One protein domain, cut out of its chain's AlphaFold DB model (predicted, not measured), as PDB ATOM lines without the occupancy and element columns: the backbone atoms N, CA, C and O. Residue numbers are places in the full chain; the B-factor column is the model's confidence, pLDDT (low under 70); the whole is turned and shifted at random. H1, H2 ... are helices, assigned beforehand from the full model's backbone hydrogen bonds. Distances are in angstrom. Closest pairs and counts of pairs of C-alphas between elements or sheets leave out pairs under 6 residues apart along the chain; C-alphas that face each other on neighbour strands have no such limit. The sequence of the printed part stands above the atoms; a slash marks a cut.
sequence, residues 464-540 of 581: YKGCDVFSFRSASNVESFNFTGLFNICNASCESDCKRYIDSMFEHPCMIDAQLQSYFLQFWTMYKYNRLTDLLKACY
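AT A GLANCE: This is residues 464 to 540 of the 581 residues of an uncharacterized protein of Lottia gigantea (UniProt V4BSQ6). Three helices, H3, H5 and H6, make a loose triangle: H5 and H6 form a V, and the open ends of this V come close to H3. H2 lies side by side with H3 as a helical hairpin, while H1 sits at one end of the domain, by H4 and H5, and the short H4 makes the corner from H3 into H5. The printed part has 77 residues, with six named helices in the order H1 to H6 and no named strand; its class is all helix. It is compact, with a radius of gyration of the C-alphas of 11.9 A, and elongated, spanning 33 by 21 by 20 A.

HOW THE PARTS SIT: Look first at H1, residues 469 to 473, and H4, residues 509 to 512: they are close but not clearly touching, the closest C-alphas being those of Val 469 and Cys 510, 7.0 A apart. Go on to H2, residues 483 to 489, and H3, residues 496 to 506: this hairpin touches at Ile 489 and Cys 498, whose C-alphas are the closest at 5.8 A, with a shallow tilt of 18 degrees, opposite ways. H1 is apart from H2 and H3. Next comes H5, residues 514 to 527; H4 and H5 touch only at the corner, H5 with residues 516 to 520 alone, the closest C-alphas being Met 511 and Gln 517 at 4.5 A. H1 and H5 are close but not clearly touching, with C-alphas 473 and 520 closest at 7.2 A. H6, residues 530 to 539, is close to H5 but not clearly touching; the closest C-alphas, Thr 525 and Thr 533, are 6.4 A apart, and the two run opposite ways at a steep tilt of 44 degrees. H6 is also close to H3 but not clearly touching, with C-alphas 499 and 539 closest at 6.1 A; at 72 degrees they are only just about perpendicular. H2 and H6 are near each other. In H1, H2, H5 and H6 each O i to N i+4 pair is within hydrogen-bond range, in H3 6 of 7; H4 is too short for such a pair, and its one O i to N i+3 pair is not within range.

IN THESE COORDINATES: Find C-alpha 469 at (-87.125, 49.742, 25.885), where H1 begins. H3 runs 15.6 A from C-alpha 496 at (-87.493, 74.794, 40.242), H5 19.9 A and H6 14.4 A, to C-alpha 539 at (-94.902, 69.381, 39.235).

THE WHOLE: The two farthest C-alphas, Tyr 464 and Ser 493, are 33.5 A apart. The printed part has no cut and no long link. Mean pLDDT of the printed part is 77.8; look for values under 70 at residues 475 to 480, 492 and 525 to 530.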
ATOM      1  N   TYR A 464     -87.376  50.097  19.857       71.75
ATOM      2  CA  TYR A 464     -88.735  50.523  19.507       71.75
ATOM      3  C   TYR A 464     -88.763  52.045  19.343       71.75
ATOM      4  O   TYR A 464     -88.546  52.786  20.300       71.75
ATOM      5  N   LYS A 465     -88.987  52.523  18.111       75.44
ATOM      6  CA  LYS A 465     -88.971  53.958  17.755       75.44
ATOM      7  C   LYS A 465     -87.722  54.708  18.268       75.44
ATOM      8  O   LYS A 465     -87.800  55.874  18.637       75.44
ATOM      9  N   GLY A 466     -86.564  54.042  18.280       74.81
ATOM     10  CA  GLY A 466     -85.297  54.624  18.745       74.81
ATOM     11  C   GLY A 466     -85.055  54.551  20.259       74.81
ATOM     12  O   GLY A 466     -84.046  55.075  20.722       74.81
ATOM     13  N   CYS A 467     -85.934  53.895  21.020       79.31
ATOM     14  CA  CYS A 467     -85.752  53.609  22.441       79.31
ATOM     15  C   CYS A 467     -85.327  52.150  22.658       79.31
ATOM     16  O   CYS A 467     -86.044  51.251  22.222       79.31
ATOM     17  N   ASP A 468     -84.221  51.916  23.375       78.06
ATOM     18  CA  ASP A 468     -83.944  50.609  23.986       78.06
ATOM     19  C   ASP A 468     -84.863  50.440  25.204       78.06
ATOM     20  O   ASP A 468     -84.576  50.843  26.337       78.06
ATOM     21  N   VAL A 469     -86.038  49.887  24.922       78.12
ATOM     22  CA  VAL A 469     -87.125  49.742  25.885       78.12
ATOM     23  C   VAL A 469     -86.729  48.811  27.033       78.12
ATOM     24  O   VAL A 469     -87.100  49.053  28.186       78.12
ATOM     25  N   PHE A 470     -85.968  47.757  26.731       75.38
ATOM     26  CA  PHE A 470     -85.527  46.765  27.706       75.38
ATOM     27  C   PHE A 470     -84.531  47.377  28.698       75.38
ATOM     28  O   PHE A 470     -84.735  47.292  29.916       75.38
ATOM     29  N   SER A 471     -83.499  48.058  28.194       75.88
ATOM     30  CA  SER A 471     -82.489  48.723  29.021       75.88
ATOM     31  C   SER A 471     -83.084  49.858  29.846       75.88
ATOM     32  O   SER A 471     -82.828  49.932  31.051       75.88
ATOM     33  N   PHE A 472     -83.943  50.690  29.249       78.56
ATOM     34  CA  PHE A 472     -84.552  51.833  29.936       78.56
ATOM     35  C   PHE A 472     -85.506  51.416  31.066       78.56
ATOM     36  O   PHE A 472     -85.593  52.082  32.101       78.56
ATOM     37  N   ARG A 473     -86.183  50.267  30.918       74.81
ATOM     38  CA  ARG A 473     -87.031  49.672  31.965       74.81
ATOM     39  C   ARG A 473     -86.227  49.252  33.202       74.81
ATOM     40  O   ARG A 473     -86.762  49.250  34.314       74.81
ATOM     41  N   SER A 474     -84.965  48.863  33.026       70.19
ATOM     42  CA  SER A 474     -84.124  48.313  34.088       70.19
ATOM     43  C   SER A 474     -83.476  49.417  34.925       70.19
ATOM     44  O   SER A 474     -82.471  49.994  34.535       70.19
ATOM     45  N   ALA A 475     -83.993  49.667  36.133       58.47
ATOM     46  CA  ALA A 475     -83.507  50.723  37.039       58.47
ATOM     47  C   ALA A 475     -82.036  50.581  37.510       58.47
ATOM     48  O   ALA A 475     -81.544  51.428  38.252       58.47
ATOM     49  N   SER A 476     -81.356  49.484  37.165       56.88
ATOM     50  CA  SER A 476     -79.924  49.268  37.417       56.88
ATOM     51  C   SER A 476     -79.047  49.515  36.187       56.88
ATOM     52  O   SER A 476     -77.829  49.375  36.278       56.88
ATOM     53  N   ASN A 477     -79.643  49.837  35.037       62.31
ATOM     54  CA  ASN A 477     -78.921  50.154  33.814       62.31
ATOM     55  C   ASN A 477     -78.524  51.641  33.811       62.31
ATOM     56  O   ASN A 477     -79.304  52.496  34.231       62.31
ATOM     57  N   VAL A 478     -77.317  51.950  33.332       57.06
ATOM     58  CA  VAL A 478     -76.820  53.326  33.167       57.06
ATOM     59  C   VAL A 478     -77.681  54.150  32.205       57.06
ATOM     60  O   VAL A 478     -77.733  55.368  32.328       57.06
ATOM     61  N   GLU A 479     -78.375  53.483  31.282       62.69
ATOM     62  CA  GLU A 479     -79.304  54.105  30.338       62.69
ATOM     63  C   GLU A 479     -80.689  54.366  30.943       62.69
ATOM     64  O   GLU A 479     -81.491  55.071  30.342       62.69
ATOM     65  N   SER A 480     -80.989  53.838  32.137       69.50
ATOM     66  CA  SER A 480     -82.244  54.139  32.830       69.50
ATOM     67  C   SER A 480     -82.228  55.530  33.471       69.50
ATOM     68  O   SER A 480     -81.176  56.095  33.779       69.50
ATOM     69  N   PHE A 481     -83.415  56.092  33.712       74.50
ATOM     70  CA  PHE A 481     -83.519  57.379  34.393       74.50
ATOM     71  C   PHE A 481     -82.961  57.302  35.828       74.50
ATOM     72  O   PHE A 481     -83.291  56.400  36.601       74.50
ATOM     73  N   ASN A 482     -82.126  58.273  36.216       78.81
ATOM     74  CA  ASN A 482     -81.474  58.295  37.526       78.81
ATOM     75  C   ASN A 482     -82.450  58.715  38.644       78.81
ATOM     76  O   ASN A 482     -82.453  59.850  39.130       78.81
ATOM     77  N   PHE A 483     -83.256  57.756  39.101       77.69
ATOM     78  CA  PHE A 483     -84.215  57.948  40.191       77.69
ATOM     79  C   PHE A 483     -83.554  58.315  41.525       77.69
ATOM     80  O   PHE A 483     -84.134  59.061  42.312       77.69
ATOM     81  N   THR A 484     -82.334  57.841  41.789       78.50
ATOM     82  CA  THR A 484     -81.589  58.213  43.002       78.50
ATOM     83  C   THR A 484     -81.270  59.708  43.005       78.50
ATOM     84  O   THR A 484     -81.472  60.382  44.013       78.50
ATOM     85  N   GLY A 485     -80.823  60.244  41.866       80.19
ATOM     86  CA  GLY A 485     -80.621  61.678  41.670       80.19
ATOM     87  C   GLY A 485     -81.918  62.464  41.850       80.19
ATOM     88  O   GLY A 485     -81.939  63.425  42.618       80.19
ATOM     89  N   LEU A 486     -83.012  61.996  41.237       81.06
ATOM     90  CA  LEU A 486     -84.336  62.606  41.379       81.06
ATOM     91  C   LEU A 486     -84.751  62.728  42.851       81.06
ATOM     92  O   LEU A 486     -85.080  63.817  43.309       81.06
ATOM     93  N   PHE A 487     -84.724  61.632  43.613       80.81
ATOM     94  CA  PHE A 487     -85.206  61.638  44.998       80.81
ATOM     95  C   PHE A 487     -84.281  62.360  45.985       80.81
ATOM     96  O   PHE A 487     -84.738  62.701  47.078       80.81
ATOM     97  N   ASN A 488     -83.025  62.609  45.607       83.25
ATOM     98  CA  ASN A 488     -82.104  63.462  46.360       83.25
ATOM     99  C   ASN A 488     -82.362  64.956  46.115       83.25
ATOM    100  O   ASN A 488     -82.161  65.760  47.020       83.25
ATOM    101  N   ILE A 489     -82.794  65.327  44.906       83.12
ATOM    102  CA  ILE A 489     -83.094  66.718  44.528       83.12
ATOM    103  C   ILE A 489     -84.524  67.106  44.946       83.12
ATOM    104  O   ILE A 489     -84.775  68.242  45.337       83.12
ATOM    105  N   CYS A 490     -85.469  66.167  44.882       82.94
ATOM    106  CA  CYS A 490     -86.896  66.421  45.067       82.94
ATOM    107  C   CYS A 490     -87.410  66.039  46.472       82.94
ATOM    108  O   CYS A 490     -87.568  64.856  46.805       82.94
ATOM    109  N   ASN A 491     -87.792  67.034  47.278       70.88
ATOM    110  CA  ASN A 491     -88.354  66.860  48.628       70.88
ATOM    111  C   ASN A 491     -89.895  66.924  48.662       70.88
ATOM    112  O   ASN A 491     -90.469  67.697  49.421       70.88
ATOM    113  N   ALA A 492     -90.573  66.101  47.849       65.56
ATOM    114  CA  ALA A 492     -92.044  66.020  47.703       65.56
ATOM    115  C   ALA A 492     -92.761  67.314  47.239       65.56
ATOM    116  O   ALA A 492     -93.883  67.240  46.747       65.56
ATOM    117  N   SER A 493     -92.115  68.477  47.323       70.06
ATOM    118  CA  SER A 493     -92.479  69.729  46.660       70.06
ATOM    119  C   SER A 493     -91.808  69.833  45.285       70.06
ATOM    120  O   SER A 493     -90.688  69.358  45.080       70.06
ATOM    121  N   CYS A 494     -92.483  70.484  44.335       82.00
ATOM    122  CA  CYS A 494     -91.922  70.749  43.013       82.00
ATOM    123  C   CYS A 494     -91.193  72.098  42.955       82.00
ATOM    124  O   CYS A 494     -91.692  73.083  42.413       82.00
ATOM    125  N   GLU A 495     -90.004  72.158  43.545       86.75
ATOM    126  CA  GLU A 495     -89.131  73.325  43.402       86.75
ATOM    127  C   GLU A 495     -88.490  73.384  42.007       86.75
ATOM    128  O   GLU A 495     -88.441  72.388  41.288       86.75
ATOM    129  N   SER A 496     -87.971  74.552  41.615       86.06
ATOM    130  CA  SER A 496     -87.493  74.794  40.242       86.06
ATOM    131  C   SER A 496     -86.416  73.810  39.752       86.06
ATOM    132  O   SER A 496     -86.438  73.421  38.585       86.06
ATOM    133  N   ASP A 497     -85.516  73.359  40.630       87.06
ATOM    134  CA  ASP A 497     -84.486  72.375  40.277       87.06
ATOM    135  C   ASP A 497     -85.050  70.950  40.195       87.06
ATOM    136  O   ASP A 497     -84.670  70.193  39.302       87.06
ATOM    137  N   CYS A 498     -86.022  70.610  41.049       88.25
ATOM    138  CA  CYS A 498     -86.768  69.356  40.941       88.25
ATOM    139  C   CYS A 498     -87.568  69.307  39.631       88.25
ATOM    140  O   CYS A 498     -87.473  68.332  38.885       88.25
ATOM    141  N   LYS A 499     -88.289  70.387  39.300       87.62
ATOM    142  CA  LYS A 499     -89.048  70.507  38.050       87.62
ATOM    143  C   LYS A 499     -88.147  70.309  36.834       87.62
ATOM    144  O   LYS A 499     -88.473  69.485  35.988       87.62
ATOM    145  N   ARG A 500     -86.989  70.982  36.794       87.88
ATOM    146  CA  ARG A 500     -86.009  70.866  35.700       87.88
ATOM    147  C   ARG A 500     -85.441  69.451  35.567       87.88
ATOM    148  O   ARG A 500     -85.204  68.985  34.458       87.88
ATOM    149  N   TYR A 501     -85.226  68.760  36.686       87.25
ATOM    150  CA  TYR A 501     -84.768  67.372  36.667       87.25
ATOM    151  C   TYR A 501     -85.848  66.414  36.148       87.25
ATOM    152  O   TYR A 501     -85.541  65.445  35.464       87.25
ATOM    153  N   ILE A 502     -87.122  66.675  36.447       86.06
ATOM    154  CA  ILE A 502     -88.223  65.895  35.872       86.06
ATOM    155  C   ILE A 502     -88.446  66.263  34.397       86.06
ATOM    156  O   ILE A 502     -88.769  65.385  33.607       86.06
ATOM    157  N   ASP A 503     -88.247  67.520  33.996       88.12
ATOM    158  CA  ASP A 503     -88.286  67.926  32.583       88.12
ATOM    159  C   ASP A 503     -87.279  67.124  31.743       88.12
ATOM    160  O   ASP A 503     -87.650  66.582  30.704       88.12
ATOM    161  N   SER A 504     -86.049  66.926  32.236       86.88
ATOM    162  CA  SER A 504     -85.044  66.128  31.516       86.88
ATOM    163  C   SER A 504     -85.418  64.647  31.369       86.88
ATOM    164  O   SER A 504     -84.963  63.990  30.433       86.88
ATOM    165  N   MET A 505     -86.282  64.112  32.244       85.06
ATOM    166  CA  MET A 505     -86.866  62.778  32.061       85.06
ATOM    167  C   MET A 505     -87.712  62.727  30.789       85.06
ATOM    168  O   MET A 505     -87.584  61.788  30.011       85.06
ATOM    169  N   PHE A 506     -88.566  63.731  30.574       86.38
ATOM    170  CA  PHE A 506     -89.469  63.792  29.422       86.38
ATOM    171  C   PHE A 506     -88.751  64.132  28.110       86.38
ATOM    172  O   PHE A 506     -89.276  63.847  27.040       86.38
ATOM    173  N   GLU A 507     -87.532  64.669  28.176       85.88
ATOM    174  CA  GLU A 507     -86.659  64.875  27.013       85.88
ATOM    175  C   GLU A 507     -85.932  63.593  26.560       85.88
ATOM    176  O   GLU A 507     -85.365  63.554  25.466       85.88
ATOM    177  N   HIS A 508     -85.935  62.531  27.375       84.19
ATOM    178  CA  HIS A 508     -85.271  61.275  27.034       84.19
ATOM    179  C   HIS A 508     -85.943  60.597  25.823       84.19
ATOM    180  O   HIS A 508     -87.171  60.527  25.800       84.19
ATOM    181  N   PRO A 509     -85.204  59.998  24.861       82.12
ATOM    182  CA  PRO A 509     -85.791  59.360  23.672       82.12
ATOM    183  C   PRO A 509     -86.920  58.357  23.963       82.12
ATOM    184  O   PRO A 509     -87.907  58.299  23.236       82.12
ATOM    185  N   CYS A 510     -86.810  57.616  25.068       83.62
ATOM    186  CA  CYS A 510     -87.828  56.668  25.539       83.62
ATOM    187  C   CYS A 510     -89.092  57.294  26.150       83.62
ATOM    188  O   CYS A 510     -90.033  56.569  26.448       83.62
ATOM    189  N   MET A 511     -89.116  58.609  26.360       85.94
ATOM    190  CA  MET A 511     -90.225  59.348  26.974       85.94
ATOM    191  C   MET A 511     -90.892  60.332  26.001       85.94
ATOM    192  O   MET A 511     -91.853  60.994  26.384       85.94
ATOM    193  N   ILE A 512     -90.407  60.414  24.752       83.25
ATOM    194  CA  ILE A 512     -90.964  61.280  23.698       83.25
ATOM    195  C   ILE A 512     -92.223  60.660  23.076       83.25
ATOM    196  O   ILE A 512     -93.186  61.367  22.788       83.25
ATOM    197  N   ASP A 513     -92.217  59.347  22.826       84.75
ATOM    198  CA  ASP A 513     -93.389  58.649  22.293       84.75
ATOM    199  C   ASP A 513     -94.445  58.485  23.390       84.75
ATOM    200  O   ASP A 513     -94.161  57.929  24.448       84.75
ATOM    201  N   ALA A 514     -95.670  58.939  23.124       81.62
ATOM    202  CA  ALA A 514     -96.738  58.971  24.121       81.62
ATOM    203  C   ALA A 514     -97.075  57.585  24.704       81.62
ATOM    204  O   ALA A 514     -97.377  57.484  25.893       81.62
ATOM    205  N   GLN A 515     -96.986  56.511  23.907       81.31
ATOM    206  CA  GLN A 515     -97.289  55.163  24.399       81.31
ATOM    207  C   GLN A 515     -96.173  54.660  25.305       81.31
ATOM    208  O   GLN A 515     -96.455  54.200  26.410       81.31
ATOM    209  N   LEU A 516     -94.911  54.809  24.884       84.50
ATOM    210  CA  LEU A 516     -93.761  54.485  25.732       84.50
ATOM    211  C   LEU A 516     -93.775  55.293  27.031       84.50
ATOM    212  O   LEU A 516     -93.595  54.731  28.108       84.50
ATOM    213  N   GLN A 517     -94.046  56.595  26.938       85.69
ATOM    214  CA  GLN A 517     -94.180  57.479  28.086       85.69
ATOM    215  C   GLN A 517     -95.267  56.974  29.043       85.69
ATOM    216  O   GLN A 517     -95.000  56.821  30.234       85.69
ATOM    217  N   SER A 518     -96.470  56.674  28.536       83.62
ATOM    218  CA  SER A 518     -97.577  56.153  29.353       83.62
ATOM    219  C   SER A 518     -97.208  54.838  30.045       83.62
ATOM    220  O   SER A 518     -97.416  54.695  31.252       83.62
ATOM    221  N   TYR A 519     -96.568  53.923  29.309       83.62
ATOM    222  CA  TYR A 519     -96.102  52.647  29.823       83.62
ATOM    223  C   TYR A 519     -95.077  52.845  30.936       83.62
ATOM    224  O   TYR A 519     -95.242  52.284  32.015       83.62
ATOM    225  N   PHE A 520     -94.022  53.637  30.714       83.12
ATOM    226  CA  PHE A 520     -92.956  53.810  31.702       83.12
ATOM    227  C   PHE A 520     -93.456  54.516  32.956       83.12
ATOM    228  O   PHE A 520     -93.132  54.080  34.060       83.12
ATOM    229  N   LEU A 521     -94.292  55.547  32.804       80.56
ATOM    230  CA  LEU A 521     -94.932  56.200  33.940       80.56
ATOM    231  C   LEU A 521     -95.740  55.184  34.754       80.56
ATOM    232  O   LEU A 521     -95.528  55.069  35.962       80.56
ATOM    233  N   GLN A 522     -96.595  54.381  34.117       77.31
ATOM    234  CA  GLN A 522     -97.394  53.400  34.850       77.31
ATOM    235  C   GLN A 522     -96.535  52.272  35.443       77.31
ATOM    236  O   GLN A 522     -96.677  51.939  36.620       77.31
ATOM    237  N   PHE A 523     -95.572  51.743  34.690       77.19
ATOM    238  CA  PHE A 523     -94.637  50.716  35.146       77.19
ATOM    239  C   PHE A 523     -93.842  51.177  36.375       77.19
ATOM    240  O   PHE A 523     -93.767  50.459  37.374       77.19
ATOM    241  N   TRP A 524     -93.277  52.385  36.355       76.00
ATOM    242  CA  TRP A 524     -92.523  52.897  37.494       76.00
ATOM    243  C   TRP A 524     -93.418  53.154  38.701       76.00
ATOM    244  O   TRP A 524     -93.046  52.744  39.797       76.00
ATOM    245  N   THR A 525     -94.617  53.714  38.519       69.12
ATOM    246  CA  THR A 525     -95.557  53.881  39.643       69.12
ATOM    247  C   THR A 525     -95.956  52.552  40.293       69.12
ATOM    248  O   THR A 525     -96.072  52.492  41.515       69.12
ATOM    249  N   MET A 526     -96.082  51.473  39.511       64.06
ATOM    250  CA  MET A 526     -96.439  50.139  40.007       64.06
ATOM    251  C   MET A 526     -95.285  49.440  40.739       64.06
ATOM    252  O   MET A 526     -95.501  48.802  41.769       64.06
ATOM    253  N   TYR A 527     -94.054  49.543  40.227       60.09
ATOM    254  CA  TYR A 527     -92.919  48.780  40.755       60.09
ATOM    255  C   TYR A 527     -92.030  49.560  41.725       60.09
ATOM    256  O   TYR A 527     -91.322  48.922  42.507       60.09
ATOM    257  N   LYS A 528     -92.045  50.905  41.703       59.50
ATOM    258  CA  LYS A 528     -91.238  51.776  42.572       59.50
ATOM    259  C   LYS A 528     -91.843  53.194  42.730       59.50
ATOM    260  O   LYS A 528     -91.631  54.062  41.891       59.50
ATOM    261  N   TYR A 529     -92.408  53.449  43.919       53.47
ATOM    262  CA  TYR A 529     -92.690  54.751  44.567       53.47
ATOM    263  C   TYR A 529     -94.043  55.445  44.299       53.47
ATOM    264  O   TYR A 529     -94.188  56.195  43.337       53.47
ATOM    265  N   ASN A 530     -94.910  55.453  45.327       58.28
ATOM    266  CA  ASN A 530     -95.918  56.513  45.547       58.28
ATOM    267  C   ASN A 530     -95.305  57.925  45.402       58.28
ATOM    268  O   ASN A 530     -95.930  58.838  44.873       58.28
ATOM    269  N   ARG A 531     -94.027  58.072  45.785       72.31
ATOM    270  CA  ARG A 531     -93.269  59.330  45.738       72.31
ATOM    271  C   ARG A 531     -93.083  59.896  44.324       72.31
ATOM    272  O   ARG A 531     -93.042  61.113  44.196       72.31
ATOM    273  N   LEU A 532     -92.968  59.071  43.274       76.38
ATOM    274  CA  LEU A 532     -92.887  59.585  41.896       76.38
ATOM    275  C   LEU A 532     -94.241  60.140  41.450       76.38
ATOM    276  O   LEU A 532     -94.299  61.234  40.900       76.38
ATOM    277  N   THR A 533     -95.327  59.422  41.745       76.12
ATOM    278  CA  THR A 533     -96.698  59.875  41.473       76.12
ATOM    279  C   THR A 533     -96.988  61.212  42.151       76.12
ATOM    280  O   THR A 533     -97.507  62.125  41.511       76.12
ATOM    281  N   ASP A 534     -96.625  61.346  43.428       79.50
ATOM    282  CA  ASP A 534     -96.832  62.576  44.197       79.50
ATOM    283  C   ASP A 534     -96.015  63.743  43.625       79.50
ATOM    284  O   ASP A 534     -96.534  64.849  43.472       79.50
ATOM    285  N   LEU A 535     -94.763  63.489  43.226       81.19
ATOM    286  CA  LEU A 535     -93.912  64.487  42.576       81.19
ATOM    287  C   LEU A 535     -94.453  64.919  41.212       81.19
ATOM    288  O   LEU A 535     -94.471  66.111  40.919       81.19
ATOM    289  N   LEU A 536     -94.927  63.981  40.387       83.00
ATOM    290  CA  LEU A 536     -95.529  64.299  39.092       83.00
ATOM    291  C   LEU A 536     -96.788  65.154  39.264       83.00
ATOM    292  O   LEU A 536     -96.920  66.157  38.573       83.00
ATOM    293  N   LYS A 537     -97.657  64.828  40.229       83.19
ATOM    294  CA  LYS A 537     -98.833  65.651  40.566       83.19
ATOM    295  C   LYS A 537     -98.446  67.047  41.055       83.19
ATOM    296  O   LYS A 537     -99.085  68.021  40.674       83.19
ATOM    297  N   ALA A 538     -97.402  67.153  41.880       85.00
ATOM    298  CA  ALA A 538     -96.918  68.436  42.383       85.00
ATOM    299  C   ALA A 538     -96.293  69.304  41.276       85.00
ATOM    300  O   ALA A 538     -96.436  70.523  41.296       85.00
ATOM    301  N   CYS A 539     -95.592  68.687  40.323       85.75
ATOM    302  CA  CYS A 539     -94.902  69.381  39.235       85.75
ATOM    303  C   CYS A 539     -95.763  69.674  38.009       85.75
ATOM    304  O   CYS A 539     -95.451  70.597  37.256       85.75
ATOM    305  N   TYR A 540     -96.810  68.880  37.802       86.38
ATOM    306  CA  TYR A 540     -97.688  68.928  36.640       86.38
ATOM    307  C   TYR A 540     -99.150  68.762  37.073       86.38
ATOM    308  O   TYR A 540     -99.776  67.747  36.760       86.38
TER     309      TYR A 540